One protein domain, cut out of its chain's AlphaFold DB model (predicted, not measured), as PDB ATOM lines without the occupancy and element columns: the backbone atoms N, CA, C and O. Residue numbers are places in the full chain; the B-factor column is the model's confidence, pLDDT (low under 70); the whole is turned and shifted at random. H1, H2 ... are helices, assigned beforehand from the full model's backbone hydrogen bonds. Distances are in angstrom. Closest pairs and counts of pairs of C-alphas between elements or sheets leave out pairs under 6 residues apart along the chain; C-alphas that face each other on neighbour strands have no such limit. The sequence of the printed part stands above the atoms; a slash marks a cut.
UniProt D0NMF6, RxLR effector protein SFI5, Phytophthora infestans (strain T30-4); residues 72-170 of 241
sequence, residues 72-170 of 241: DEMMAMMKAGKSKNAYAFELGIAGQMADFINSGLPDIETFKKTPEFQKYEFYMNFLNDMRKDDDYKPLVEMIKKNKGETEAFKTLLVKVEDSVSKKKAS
ATOM      1  N   ASP A  72      83.881  90.228  93.376       90.80
ATOM      2  CA  ASP A  72      83.337  90.429  94.715       90.80
ATOM      3  C   ASP A  72      82.889  89.095  95.317       90.80
ATOM      4  O   ASP A  72      83.192  88.815  96.475       90.80
ATOM      5  N   GLU A  73      82.292  88.214  94.508       92.32
ATOM      6  CA  GLU A  73      81.983  86.835  94.902       92.32
ATOM      7  C   GLU A  73      83.253  86.039  95.220       92.32
ATOM      8  O   GLU A  73      83.333  85.387  96.261       92.32
ATOM      9  N   MET A  74      84.286  86.124  94.374       93.50
ATOM     10  CA  MET A  74      85.568  85.454  94.630       93.50
ATOM     11  C   MET A  74      86.248  85.963  95.903       93.50
ATOM     12  O   MET A  74      86.775  85.169  96.688       93.50
ATOM     13  N   MET A  75      86.201  87.276  96.137       92.31
ATOM     14  CA  MET A  75      86.702  87.886  97.363       92.31
ATOM     15  C   MET A  75      85.902  87.402  98.576       92.31
ATOM     16  O   MET A  75      86.502  86.992  99.566       92.31
ATOM     17  N   ALA A  76      84.570  87.376  98.499       94.46
ATOM     18  CA  ALA A  76      83.711  86.875  99.568       94.46
ATOM     19  C   ALA A  76      84.006  85.404  99.901       94.46
ATOM     20  O   ALA A  76      84.143  85.056 101.070       94.46
ATOM     21  N   MET A  77      84.195  84.548  98.893       94.19
ATOM     22  CA  MET A  77      84.572  83.146  99.100       94.19
ATOM     23  C   MET A  77      85.952  82.991  99.747       94.19
ATOM     24  O   MET A  77      86.115  82.159 100.639       94.19
ATOM     25  N   MET A  78      86.933  83.803  99.342       93.72
ATOM     26  CA  MET A  78      88.249  83.810  99.981       93.72
ATOM     27  C   MET A  78      88.145  84.260 101.440       93.72
ATOM     28  O   MET A  78      88.731  83.616 102.304       93.72
ATOM     29  N   LYS A  79      87.364  85.306 101.738       92.75
ATOM     30  CA  LYS A  79      87.100  85.768 103.113       92.75
ATOM     31  C   LYS A  79      86.344  84.740 103.953       92.75
ATOM     32  O   LYS A  79      86.590  84.639 105.146       92.75
ATOM     33  N   ALA A  80      85.475  83.947 103.333       93.76
ATOM     34  CA  ALA A  80      84.830  82.801 103.969       93.76
ATOM     35  C   ALA A  80      85.782  81.604 104.164       93.76
ATOM     36  O   ALA A  80      85.380  80.585 104.711       93.76
ATOM     37  N   GLY A  81      87.032  81.690 103.693       93.28
ATOM     38  CA  GLY A  81      88.014  80.618 103.821       93.28
ATOM     39  C   GLY A  81      87.758  79.421 102.899       93.28
ATOM     40  O   GLY A  81      88.303  78.339 103.130       93.28
ATOM     41  N   LYS A  82      86.943  79.584 101.848       94.34
ATOM     42  CA  LYS A  82      86.475  78.475 101.010       94.34
ATOM     43  C   LYS A  82      87.640  77.798 100.280       94.34
ATOM     44  O   LYS A  82      88.310  78.408  99.442       94.34
ATOM     45  N   SER A  83      87.882  76.526 100.596       94.45
ATOM     46  CA  SER A  83      88.983  75.745 100.027       94.45
ATOM     47  C   SER A  83      88.690  75.255  98.607       94.45
ATOM     48  O   SER A  83      87.544  75.215  98.157       94.45
ATOM     49  N   LYS A  84      89.747  74.826  97.903       92.44
ATOM     50  CA  LYS A  84      89.653  74.196  96.575       92.44
ATOM     51  C   LYS A  84      88.674  73.018  96.585       92.44
ATOM     52  O   LYS A  84      87.827  72.918  95.708       92.44
ATOM     53  N   ASN A  85      88.773  72.147  97.584       92.34
ATOM     54  CA  ASN A  85      87.933  70.957  97.653       92.34
ATOM     55  C   ASN A  85      86.489  71.321  98.005       92.34
ATOM     56  O   ASN A  85      85.584  70.853  97.328       92.34
ATOM     57  N   ALA A  86      86.279  72.200  98.993       94.01
ATOM     58  CA  ALA A  86      84.940  72.644  99.382       94.01
ATOM     59  C   ALA A  86      84.181  73.252  98.194       94.01
ATOM     60  O   ALA A  86      83.031  72.899  97.952       94.01
ATOM     61  N   TYR A  87      84.854  74.086  97.394       95.10
ATOM     62  CA  TYR A  87      84.229  74.680  96.217       95.10
ATOM     63  C   TYR A  87      83.949  73.662  95.101       95.10
ATOM     64  O   TYR A  87      82.904  73.724  94.463       95.10
ATOM     65  N   ALA A  88      84.837  72.686  94.886       95.13
ATOM     66  CA  ALA A  88      84.575  71.594  93.943       95.13
ATOM     67  C   ALA A  88      83.383  70.719  94.374       95.13
ATOM     68  O   ALA A  88      82.636  70.250  93.517       95.13
ATOM     69  N   PHE A  89      83.202  70.496  95.683       95.24
ATOM     70  CA  PHE A  89      82.044  69.780  96.225       95.24
ATOM     71  C   PHE A  89      80.749  70.570  96.029       95.24
ATOM     72  O   PHE A  89      79.766  70.004  95.567       95.24
ATOM     73  N   GLU A  90      80.760  71.873  96.312       95.04
ATOM     74  CA  GLU A  90      79.609  72.767  96.117       95.04
ATOM     75  C   GLU A  90      79.169  72.852  94.650       95.04
ATOM     76  O   GLU A  90      77.979  72.894  94.359       95.04
ATOM     77  N   LEU A  91      80.125  72.817  93.720       94.84
ATOM     78  CA  LEU A  91      79.856  72.771  92.282       94.84
ATOM     79  C   LEU A  91      79.461  71.372  91.774       94.84
ATOM     80  O   LEU A  91      79.169  71.226  90.591       94.84
ATOM     81  N   GLY A  92      79.490  70.336  92.619       94.29
ATOM     82  CA  GLY A  92      79.171  68.957  92.231       94.29
ATOM     83  C   GLY A  92      80.221  68.272  91.346       94.29
ATOM     84  O   GLY A  92      80.000  67.158  90.885       94.29
ATOM     85  N   ILE A  93      81.382  68.897  91.128       94.83
ATOM     86  CA  ILE A  93      82.427  68.389  90.223       94.83
ATOM     87  C   ILE A  93      83.502  67.559  90.933       94.83
ATOM     88  O   ILE A  93      84.334  66.940  90.274       94.83
ATOM     89  N   ALA A  94      83.519  67.530  92.270       93.21
ATOM     90  CA  ALA A  94      84.569  66.859  93.043       93.21
ATOM     91  C   ALA A  94      84.729  65.365  92.699       93.21
ATOM     92  O   ALA A  94      85.860  64.900  92.561       93.21
ATOM     93  N   GLY A  95      83.620  64.636  92.526       90.86
ATOM     94  CA  GLY A  95      83.636  63.219  92.137       90.86
ATOM     95  C   GLY A  95      84.230  63.019  90.744       90.86
ATOM     96  O   GLY A  95      85.224  62.317  90.599       90.86
ATOM     97  N   GLN A  96      83.720  63.756  89.752       90.55
ATOM     98  CA  GLN A  96      84.239  63.727  88.379       90.55
ATOM     99  C   GLN A  96      85.735  64.061  88.332       90.55
ATOM    100  O   GLN A  96      86.506  63.383  87.662       90.55
ATOM    101  N   MET A  97      86.176  65.076  89.082       90.53
ATOM    102  CA  MET A  97      87.595  65.416  89.190       90.53
ATOM    103  C   MET A  97      88.430  64.265  89.761       90.53
ATOM    104  O   MET A  97      89.531  64.025  89.265       90.53
ATOM    105  N   ALA A  98      87.935  63.568  90.786       89.52
ATOM    106  CA  ALA A  98      88.608  62.399  91.345       89.52
ATOM    107  C   ALA A  98      88.680  61.257  90.320       89.52
ATOM    108  O   ALA A  98      89.742  60.655  90.159       89.52
ATOM    109  N   ASP A  99      87.604  61.025  89.569       88.08
ATOM    110  CA  ASP A  99      87.562  60.019  88.508       88.08
ATOM    111  C   ASP A  99      88.584  60.335  87.412       88.08
ATOM    112  O   ASP A  99      89.387  59.469  87.069       88.08
ATOM    113  N   PHE A 100      88.657  61.578  86.922       88.83
ATOM    114  CA  PHE A 100      89.657  61.982  85.924       88.83
ATOM    115  C   PHE A 100      91.099  61.795  86.411       88.83
ATOM    116  O   PHE A 100      91.959  61.400  85.625       88.83
ATOM    117  N   ILE A 101      91.371  62.054  87.694       83.86
ATOM    118  CA  ILE A 101      92.705  61.865  88.285       83.86
ATOM    119  C   ILE A 101      93.066  60.377  88.372       83.86
ATOM    120  O   ILE A 101      94.210  60.017  88.104       83.86
ATOM    121  N   ASN A 102      92.109  59.522  88.741       85.67
ATOM    122  CA  ASN A 102      92.367  58.108  89.022       85.67
ATOM    123  C   ASN A 102      92.286  57.207  87.783       85.67
ATOM    124  O   ASN A 102      93.017  56.225  87.693       85.67
ATOM    125  N   SER A 103      91.387  57.513  86.848       77.80
ATOM    126  CA  SER A 103      91.040  56.632  85.723       77.80
ATOM    127  C   SER A 103      91.489  57.151  84.356       77.80
ATOM    128  O   SER A 103      91.426  56.408  83.382       77.80
ATOM    129  N   GLY A 104      91.982  58.396  84.269       72.38
ATOM    130  CA  GLY A 104      92.535  58.948  83.026       72.38
ATOM    131  C   GLY A 104      91.531  59.004  81.868       72.38
ATOM    132  O   GLY A 104      91.919  58.797  80.721       72.38
ATOM    133  N   LEU A 105      90.247  59.244  82.163       74.79
ATOM    134  CA  LEU A 105      89.170  59.254  81.167       74.79
ATOM    135  C   LEU A 105      89.463  60.221  79.998       74.79
ATOM    136  O   LEU A 105      89.940  61.337  80.231       74.79
ATOM    137  N   PRO A 106      89.116  59.839  78.753       69.88
ATOM    138  CA  PRO A 106      89.400  60.634  77.555       69.88
ATOM    139  C   PRO A 106      88.649  61.977  77.512       69.88
ATOM    140  O   PRO A 106      89.091  62.912  76.848       69.88
ATOM    141  N   ASP A 107      87.561  62.122  78.272       82.83
ATOM    142  CA  ASP A 107      86.656  63.274  78.186       82.83
ATOM    143  C   ASP A 107      87.068  64.489  79.036       82.83
ATOM    144  O   ASP A 107      86.274  65.414  79.237       82.83
ATOM    145  N   ILE A 108      88.313  64.542  79.525       86.91
ATOM    146  CA  ILE A 108      88.779  65.662  80.358       86.91
ATOM    147  C   ILE A 108      88.680  67.015  79.637       86.91
ATOM    148  O   ILE A 108      88.393  68.032  80.267       86.91
ATOM    149  N   GLU A 109      88.889  67.059  78.317       87.23
ATOM    150  CA  GLU A 109      88.762  68.299  77.541       87.23
ATOM    151  C   GLU A 109      87.318  68.801  77.476       87.23
ATOM    152  O   GLU A 109      87.079  70.008  77.545       87.23
ATOM    153  N   THR A 110      86.355  67.885  77.383       89.25
ATOM    154  CA  THR A 110      84.923  68.200  77.415       89.25
ATOM    155  C   THR A 110      84.519  68.676  78.806       89.25
ATOM    156  O   THR A 110      83.873  69.713  78.939       89.25
ATOM    157  N   PHE A 111      84.985  67.991  79.853       90.45
ATOM    158  CA  PHE A 111      84.753  68.389  81.240       90.45
ATOM    159  C   PHE A 111      85.294  69.792  81.548       90.45
ATOM    160  O   PHE A 111      84.596  70.600  82.157       90.45
ATOM    161  N   LYS A 112      86.488  70.145  81.057       89.58
ATOM    162  CA  LYS A 112      87.062  71.494  81.231       89.58
ATOM    163  C   LYS A 112      86.231  72.615  80.595       89.58
ATOM    164  O   LYS A 112      86.353  73.770  80.999       89.58
ATOM    165  N   LYS A 113      85.392  72.299  79.605       88.54
ATOM    166  CA  LYS A 113      84.492  73.260  78.949       88.54
ATOM    167  C   LYS A 113      83.169  73.454  79.701       88.54
ATOM    168  O   LYS A 113      82.401  74.331  79.313       88.54
ATOM    169  N   THR A 114      82.902  72.677  80.753       91.31
ATOM    170  CA  THR A 114      81.683  72.826  81.564       91.31
ATOM    171  C   THR A 114      81.676  74.159  82.328       91.31
ATOM    172  O   THR A 114      82.735  74.608  82.784       91.31
ATOM    173  N   PRO A 115      80.509  74.810  82.497       91.79
ATOM    174  CA  PRO A 115      80.401  76.051  83.268       91.79
ATOM    175  C   PRO A 115      80.904  75.918  84.711       91.79
ATOM    176  O   PRO A 115      81.509  76.844  85.250       91.79
ATOM    177  N   GLU A 116      80.685  74.766  85.339       93.27
ATOM    178  CA  GLU A 116      81.086  74.464  86.711       93.27
ATOM    179  C   GLU A 116      82.609  74.387  86.828       93.27
ATOM    180  O   GLU A 116      83.199  75.040  87.695       93.27
ATOM    181  N   PHE A 117      83.275  73.667  85.919       92.96
ATOM    182  CA  PHE A 117      84.736  73.631  85.901       92.96
ATOM    183  C   PHE A 117      85.332  75.013  85.606       92.96
ATOM    184  O   PHE A 117      86.327  75.394  86.221       92.96
ATOM    185  N   GLN A 118      84.709  75.803  84.728       92.34
ATOM    186  CA  GLN A 118      85.148  77.177  84.479       92.34
ATOM    187  C   GLN A 118      85.024  78.042  85.742       92.34
ATOM    188  O   GLN A 118      85.995  78.691  86.118       92.34
ATOM    189  N   LYS A 119      83.895  78.014  86.467       93.29
ATOM    190  CA  LYS A 119      83.756  78.708  87.769       93.29
ATOM    191  C   LYS A 119      84.877  78.331  88.734       93.29
ATOM    192  O   LYS A 119      85.515  79.197  89.340       93.29
ATOM    193  N   TYR A 120      85.140  77.034  88.834       94.61
ATOM    194  CA  TYR A 120      86.206  76.490  89.655       94.61
ATOM    195  C   TYR A 120      87.592  77.010  89.259       94.61
ATOM    196  O   TYR A 120      88.339  77.503  90.108       94.61
ATOM    197  N   GLU A 121      87.933  76.937  87.973       92.92
ATOM    198  CA  GLU A 121      89.205  77.410  87.432       92.92
ATOM    199  C   GLU A 121      89.393  78.914  87.669       92.92
ATOM    200  O   GLU A 121      90.467  79.342  88.102       92.92
ATOM    201  N   PHE A 122      88.339  79.712  87.477       92.29
ATOM    202  CA  PHE A 122      88.344  81.148  87.760       92.29
ATOM    203  C   PHE A 122      88.698  81.436  89.222       92.29
ATOM    204  O   PHE A 122      89.602  82.233  89.485       92.29
ATOM    205  N   TYR A 123      88.065  80.744  90.173       94.31
ATOM    206  CA  TYR A 123      88.382  80.919  91.590       94.31
ATOM    207  C   TYR A 123      89.809  80.456  91.938       94.31
ATOM    208  O   TYR A 123      90.517  81.120  92.696       94.31
ATOM    209  N   MET A 124      90.287  79.353  91.352       94.12
ATOM    210  CA  MET A 124      91.661  78.881  91.577       94.12
ATOM    211  C   MET A 124      92.709  79.867  91.053       94.12
ATOM    212  O   MET A 124      93.726  80.103  91.714       94.12
ATOM    213  N   ASN A 125      92.455  80.471  89.892       93.14
ATOM    214  CA  ASN A 125      93.301  81.518  89.331       93.14
ATOM    215  C   ASN A 125      93.283  82.773  90.206       93.14
ATOM    216  O   ASN A 125      94.350  83.295  90.528       93.14
ATOM    217  N   PHE A 126      92.110  83.181  90.693       93.57
ATOM    218  CA  PHE A 126      91.975  84.278  91.648       93.57
ATOM    219  C   PHE A 126      92.806  84.052  92.919       93.57
ATOM    220  O   PHE A 126      93.586  84.922  93.301       93.57
ATOM    221  N   LEU A 127      92.730  82.868  93.540       94.52
ATOM    222  CA  LEU A 127      93.561  82.545  94.707       94.52
ATOM    223  C   LEU A 127      95.060  82.576  94.370       94.52
ATOM    224  O   LEU A 127      95.874  83.030  95.172       94.52
ATOM    225  N   ASN A 128      95.457  82.095  93.191       93.46
ATOM    226  CA  ASN A 128      96.855  82.138  92.759       93.46
ATOM    227  C   ASN A 128      97.370  83.564  92.549       93.46
ATOM    228  O   ASN A 128      98.546  83.812  92.821       93.46
ATOM    229  N   ASP A 129      96.510  84.472  92.095       91.58
ATOM    230  CA  ASP A 129      96.825  85.889  91.964       91.58
ATOM    231  C   ASP A 129      96.871  86.585  93.326       91.58
ATOM    232  O   ASP A 129      97.857  87.256  93.611       91.58
ATOM    233  N   MET A 130      95.905  86.333  94.214       91.97
ATOM    234  CA  MET A 130      95.908  86.868  95.584       91.97
ATOM    235  C   MET A 130      97.111  86.391  96.400       91.97
ATOM    236  O   MET A 130      97.615  87.112  97.249       91.97
ATOM    237  N   ARG A 131      97.653  85.205  96.104       91.90
ATOM    238  CA  ARG A 131      98.894  84.724  96.731       91.90
ATOM    239  C   ARG A 131     100.123  85.576  96.385       91.90
ATOM    240  O   ARG A 131     101.130  85.481  97.083       91.90
ATOM    241  N   LYS A 132     100.091  86.321  95.277       91.05
ATOM    242  CA  LYS A 132     101.188  87.212  94.866       91.05
ATOM    243  C   LYS A 132     101.150  88.546  95.610       91.05
ATOM    244  O   LYS A 132     102.150  89.250  95.587       91.05
ATOM    245  N   ASP A 133     100.018  88.884  96.221       90.38
ATOM    246  CA  ASP A 133      99.873  90.052  97.080       90.38
ATOM    247  C   ASP A 133     100.347  89.695  98.495       90.38
ATOM    248  O   ASP A 133      99.848  88.742  99.097       90.38
ATOM    249  N   ASP A 134     101.329  90.436  99.012       89.62
ATOM    250  CA  ASP A 134     101.930  90.174 100.322       89.62
ATOM    251  C   ASP A 134     100.907  90.252 101.466       89.62
ATOM    252  O   ASP A 134     101.041  89.515 102.446       89.62
ATOM    253  N   ASP A 135      99.859  91.072 101.325       89.96
ATOM    254  CA  ASP A 135      98.816  91.212 102.342       89.96
ATOM    255  C   ASP A 135      97.933  89.951 102.405       89.96
ATOM    256  O   ASP A 135      97.612  89.450 103.484       89.96
ATOM    257  N   TYR A 136      97.568  89.388 101.249       91.72
ATOM    258  CA  TYR A 136      96.648  88.246 101.155       91.72
ATOM    259  C   TYR A 136      97.345  86.881 101.128       91.72
ATOM    260  O   TYR A 136      96.719  85.862 101.433       91.72
ATOM    261  N   LYS A 137      98.641  86.824 100.805       93.78
ATOM    262  CA  LYS A 137      99.456  85.600 100.786       93.78
ATOM    263  C   LYS A 137      99.243  84.679 101.998       93.78
ATOM    264  O   LYS A 137      98.961  83.498 101.765       93.78
ATOM    265  N   PRO A 138      99.322  85.148 103.262       93.60
ATOM    266  CA  PRO A 138      99.096  84.280 104.419       93.60
ATOM    267  C   PRO A 138      97.680  83.685 104.467       93.60
ATOM    268  O   PRO A 138      97.531  82.506 104.794       93.60
ATOM    269  N   LEU A 139      96.646  84.447 104.084       94.09
ATOM    270  CA  LEU A 139      95.269  83.942 104.009       94.09
ATOM    271  C   LEU A 139      95.161  82.817 102.978       94.09
ATOM    272  O   LEU A 139      94.654  81.735 103.279       94.09
ATOM    273  N   VAL A 140      95.694  83.035 101.774       93.97
ATOM    274  CA  VAL A 140      95.634  82.039 100.697       93.97
ATOM    275  C   VAL A 140      96.392  80.761 101.067       93.97
ATOM    276  O   VAL A 140      95.941  79.659 100.747       93.97
ATOM    277  N   GLU A 141      97.530  80.866 101.755       94.43
ATOM    278  CA  GLU A 141      98.264  79.690 102.232       94.43
ATOM    279  C   GLU A 141      97.461  78.864 103.243       94.43
ATOM    280  O   GLU A 141      97.498  77.631 103.186       94.43
ATOM    281  N   MET A 142      96.709  79.511 104.138       93.92
ATOM    282  CA  MET A 142      95.808  78.814 105.060       93.92
ATOM    283  C   MET A 142      94.662  78.120 104.317       93.92
ATOM    284  O   MET A 142      94.384  76.954 104.599       93.92
ATOM    285  N   ILE A 143      94.060  78.776 103.322       94.06
ATOM    286  CA  ILE A 143      92.996  78.193 102.485       94.06
ATOM    287  C   ILE A 143      93.500  76.951 101.741       94.06
ATOM    288  O   ILE A 143      92.848  75.908 101.755       94.06
ATOM    289  N   LYS A 144      94.698  77.015 101.141       91.57
ATOM    290  CA  LYS A 144      95.314  75.873 100.438       91.57
ATOM    291  C   LYS A 144      95.644  74.697 101.361       91.57
ATOM    292  O   LYS A 144      95.688  73.563 100.898       91.57
ATOM    293  N   LYS A 145      95.856  74.960 102.653       92.37
ATOM    294  CA  LYS A 145      96.053  73.946 103.703       92.37
ATOM    295  C   LYS A 145      94.731  73.472 104.331       92.37
ATOM    296  O   LYS A 145      94.780  72.785 105.346       92.37
ATOM    297  N   ASN A 146      93.574  73.840 103.765       90.54
ATOM    298  CA  ASN A 146      92.234  73.564 104.299       90.54
ATOM    299  C   ASN A 146      92.014  74.103 105.729       90.54
ATOM    300  O   ASN A 146      91.319  73.491 106.529       90.54
ATOM    301  N   LYS A 147      92.614  75.255 106.065       90.14
ATOM    302  CA  LYS A 147      92.499  75.917 107.380       90.14
ATOM    303  C   LYS A 147      91.652  77.198 107.349       90.14
ATOM    304  O   LYS A 147      91.786  78.031 108.243       90.14
ATOM    305  N   GLY A 148      90.813  77.372 106.329       84.70
ATOM    306  CA  GLY A 148      90.030  78.595 106.114       84.70
ATOM    307  C   GLY A 148      88.961  78.884 107.175       84.70
ATOM    308  O   GLY A 148      88.565  80.027 107.336       84.70
ATOM    309  N   GLU A 149      88.548  77.886 107.952       86.21
ATOM    310  CA  GLU A 149      87.519  78.044 108.996       86.21
ATOM    311  C   GLU A 149      88.108  78.168 110.411       86.21
ATOM    312  O   GLU A 149      87.383  78.238 111.400       86.21
ATOM    313  N   THR A 150      89.438  78.195 110.533       91.70
ATOM    314  CA  THR A 150      90.105  78.264 111.840       91.70
ATOM    315  C   THR A 150      90.017  79.664 112.455       91.70
ATOM    316  O   THR A 150      90.060  80.671 111.751       91.70
ATOM    317  N   GLU A 151      89.996  79.758 113.786       91.83
ATOM    318  CA  GLU A 151      90.039  81.055 114.489       91.83
ATOM    319  C   GLU A 151      91.299  81.870 114.145       91.83
ATOM    320  O   GLU A 151      91.262  83.099 114.041       91.83
ATOM    321  N   ALA A 152      92.407  81.181 113.860       93.28
ATOM    322  CA  ALA A 152      93.623  81.801 113.347       93.28
ATOM    323  C   ALA A 152      93.400  82.492 111.989       93.28
ATOM    324  O   ALA A 152      93.935  83.578 111.769       93.28
ATOM    325  N   PHE A 153      92.590  81.903 111.100       94.46
ATOM    326  CA  PHE A 153      92.257  82.496 109.805       94.46
ATOM    327  C   PHE A 153      91.421  83.762 109.980       94.46
ATOM    328  O   PHE A 153      91.777  84.802 109.431       94.46
ATOM    329  N   LYS A 154      90.367  83.709 110.806       93.45
ATOM    330  CA  LYS A 154      89.514  84.875 111.100       93.45
ATOM    331  C   LYS A 154      90.319  86.024 111.710       93.45
ATOM    332  O   LYS A 154      90.202  87.165 111.275       93.45
ATOM    333  N   THR A 155      91.204  85.712 112.658       94.07
ATOM    334  CA  THR A 155      92.104  86.703 113.272       94.07
ATOM    335  C   THR A 155      93.026  87.348 112.238       94.07
ATOM    336  O   THR A 155      93.280  88.552 112.280       94.07
ATOM    337  N   LEU A 156      93.553  86.554 111.303       93.50
ATOM    338  CA  LEU A 156      94.423  87.055 110.248       93.50
ATOM    339  C   LEU A 156      93.647  87.907 109.238       93.50
ATOM    340  O   LEU A 156      94.158  88.935 108.805       93.50
ATOM    341  N   LEU A 157      92.411  87.522 108.917       93.70
ATOM    342  CA  LEU A 157      91.543  88.260 108.009       93.70
ATOM    343  C   LEU A 157      91.304  89.687 108.511       93.70
ATOM    344  O   LEU A 157      91.537  90.627 107.758       93.70
ATOM    345  N   VAL A 158      90.958  89.849 109.793       93.47
ATOM    346  CA  VAL A 158      90.781  91.175 110.412       93.47
ATOM    347  C   VAL A 158      92.066  92.009 110.310       93.47
ATOM    348  O   VAL A 158      92.030  93.149 109.857       93.47
ATOM    349  N   LYS A 159      93.234  91.426 110.626       93.42
ATOM    350  CA  LYS A 159      94.532  92.125 110.513       93.42
ATOM    351  C   LYS A 159      94.840  92.590 109.086       93.42
ATOM    352  O   LYS A 159      95.415  93.667 108.899       93.42
ATOM    353  N   VAL A 160      94.506  91.774 108.087       91.91
ATOM    354  CA  VAL A 160      94.701  92.107 106.669       91.91
ATOM    355  C   VAL A 160      93.741  93.216 106.248       91.91
ATOM    356  O   VAL A 160      94.175  94.180 105.624       91.91
ATOM    357  N   GLU A 161      92.468  93.139 106.634       91.65
ATOM    358  CA  GLU A 161      91.479  94.182 106.340       91.65
ATOM    359  C   GLU A 161      91.855  95.530 106.964       91.65
ATOM    360  O   GLU A 161      91.782  96.559 106.283       91.65
ATOM    361  N   ASP A 162      92.363  95.529 108.197       90.50
ATOM    362  CA  ASP A 162      92.892  96.723 108.858       90.50
ATOM    363  C   ASP A 162      94.106  97.298 108.116       90.50
ATOM    364  O   ASP A 162      94.211  98.511 107.918       90.50
ATOM    365  N   SER A 163      95.030  96.437 107.682       87.76
ATOM    366  CA  SER A 163      96.254  96.852 106.982       87.76
ATOM    367  C   SER A 163      95.943  97.449 105.609       87.76
ATOM    368  O   SER A 163      96.456  98.514 105.261       87.76
ATOM    369  N   VAL A 164      95.047  96.810 104.852       85.67
ATOM    370  CA  VAL A 164      94.585  97.292 103.544       85.67
ATOM    371  C   VAL A 164      93.812  98.606 103.690       85.67
ATOM    372  O   VAL A 164      93.998  99.522 102.887       85.67
ATOM    373  N   SER A 165      92.990  98.742 104.735       85.08
ATOM    374  CA  SER A 165      92.262  99.984 105.022       85.08
ATOM    375  C   SER A 165      93.214 101.126 105.394       85.08
ATOM    376  O   SER A 165      93.078 102.227 104.865       85.08
ATOM    377  N   LYS A 166      94.244 100.864 106.214       82.95
ATOM    378  CA  LYS A 166      95.283 101.851 106.569       82.95
ATOM    379  C   LYS A 166      96.120 102.293 105.370       82.95
ATOM    380  O   LYS A 166      96.388 103.485 105.238       82.95
ATOM    381  N   LYS A 167      96.491 101.368 104.474       79.47
ATOM    382  CA  LYS A 167      97.198 101.699 103.223       79.47
ATOM    383  C   LYS A 167      96.358 102.599 102.317       79.47
ATOM    384  O   LYS A 167      96.885 103.548 101.753       79.47
ATOM    385  N   LYS A 168      95.050 102.342 102.213       73.61
ATOM    386  CA  LYS A 168      94.125 103.204 101.454       73.61
ATOM    387  C   LYS A 168      93.903 104.572 102.109       73.61
ATOM    388  O   LYS A 168      93.631 105.533 101.401       73.61
ATOM    389  N   ALA A 169      94.014 104.656 103.435       66.70
ATOM    390  CA  ALA A 169      93.724 105.859 104.213       66.70
ATOM    391  C   ALA A 169      94.938 106.762 104.504       66.70
ATOM    392  O   ALA A 169      94.743 107.813 105.101       66.70
ATOM    393  N   SER A 170      96.169 106.398 104.116       53.01
ATOM    394  CA  SER A 170      97.358 107.261 104.265       53.01
ATOM    395  C   SER A 170      97.773 107.894 102.930       53.01
ATOM    396  O   SER A 170      98.458 107.240 102.146       53.01
TER     397      SER A 170
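This is residues 72 to 170 of the 241 residues of the protein "RxLR effector protein SFI5" of Phytophthora infestans (strain T30-4) (UniProt D0NMF6). A loose, drawn-out chain of helices: H2 and H3 lead to one end, H4 and H5 come back, H6 folds back on the last residues of H5, and the long H7 folds back again on H6. H1 crosses H5 near residue 123, and residues 165 to 170, of which 165 to 169 belong to H7, stick out at the other end. The printed part has 99 residues with seven named helices, H1 to H7 in chain order, and no named strand; its class is all helix. It is loose, with a radius of gyration of the C-alphas of 15.7 A and spans of 54 by 24 by 19 A.

H1 is residues 72 to 79, with C-alpha 72 at (83.337, 90.429, 94.715). H2 is residues 84 to 90. H3, residues 94 to 103, is 14.1 A from first to last C-alpha. H4 is residues 108 to 112. H5, residues 115 to 130, is 22.6 A long and begins with C-alpha 115 at (80.401, 76.051, 83.268). H6 is residues 137 to 144. H7, residues 151 to 169, is 27.1 A long and ends with C-alpha 169 at (93.724, 105.859, 104.213).

H5 is the hub, touching H1, H2 and H6, each only just, with 3 pairs of C-alphas within 8 A. Its residues 123 to 127 alone touch H1, at a steep tilt of 63 degrees; the closest C-alphas, of Met 74 and Tyr 123, are 6.1 A apart. Its residues 120 to 124 alone touch H2, at a shallow tilt of 30 degrees, opposite ways; the closest C-alphas are those of Ala 88 and Tyr 120, 6.7 A. H5 and H6 form a helical hairpin at 35.2 degrees, only just a steep tilt; residues 127 to 130 of H5 alone touch H6, with the C-alphas of Leu 127 and Val 140 closest at 6.4 A. H6 and H7 form another, at a shallow tilt of 33 degrees, only just short of steep; residues 153 to 157 of H7 alone touch H6, and the closest C-alphas, of Leu 139 and Phe 153, are 6.7 A apart. H2 and H3 only just touch, with 3 pairs within 8 A, and only at the corner; the closest C-alphas are those of Ala 88 and Ala 94, 4.8 A. H4 is close to but not clearly touching H3, with C-alphas 100 and 108 closest at 6.7 A. H3 and H5 are apart. In H1 to H7 every O i to N i+4 pair is within hydrogen-bond range.

The two farthest C-alphas, of Pro 106 and Ser 170, are 54.3 A apart. The printed part has no cut and no long link. Mean pLDDT of the printed part is 90.0; residue 106 and residues 169 to 170 are under 70.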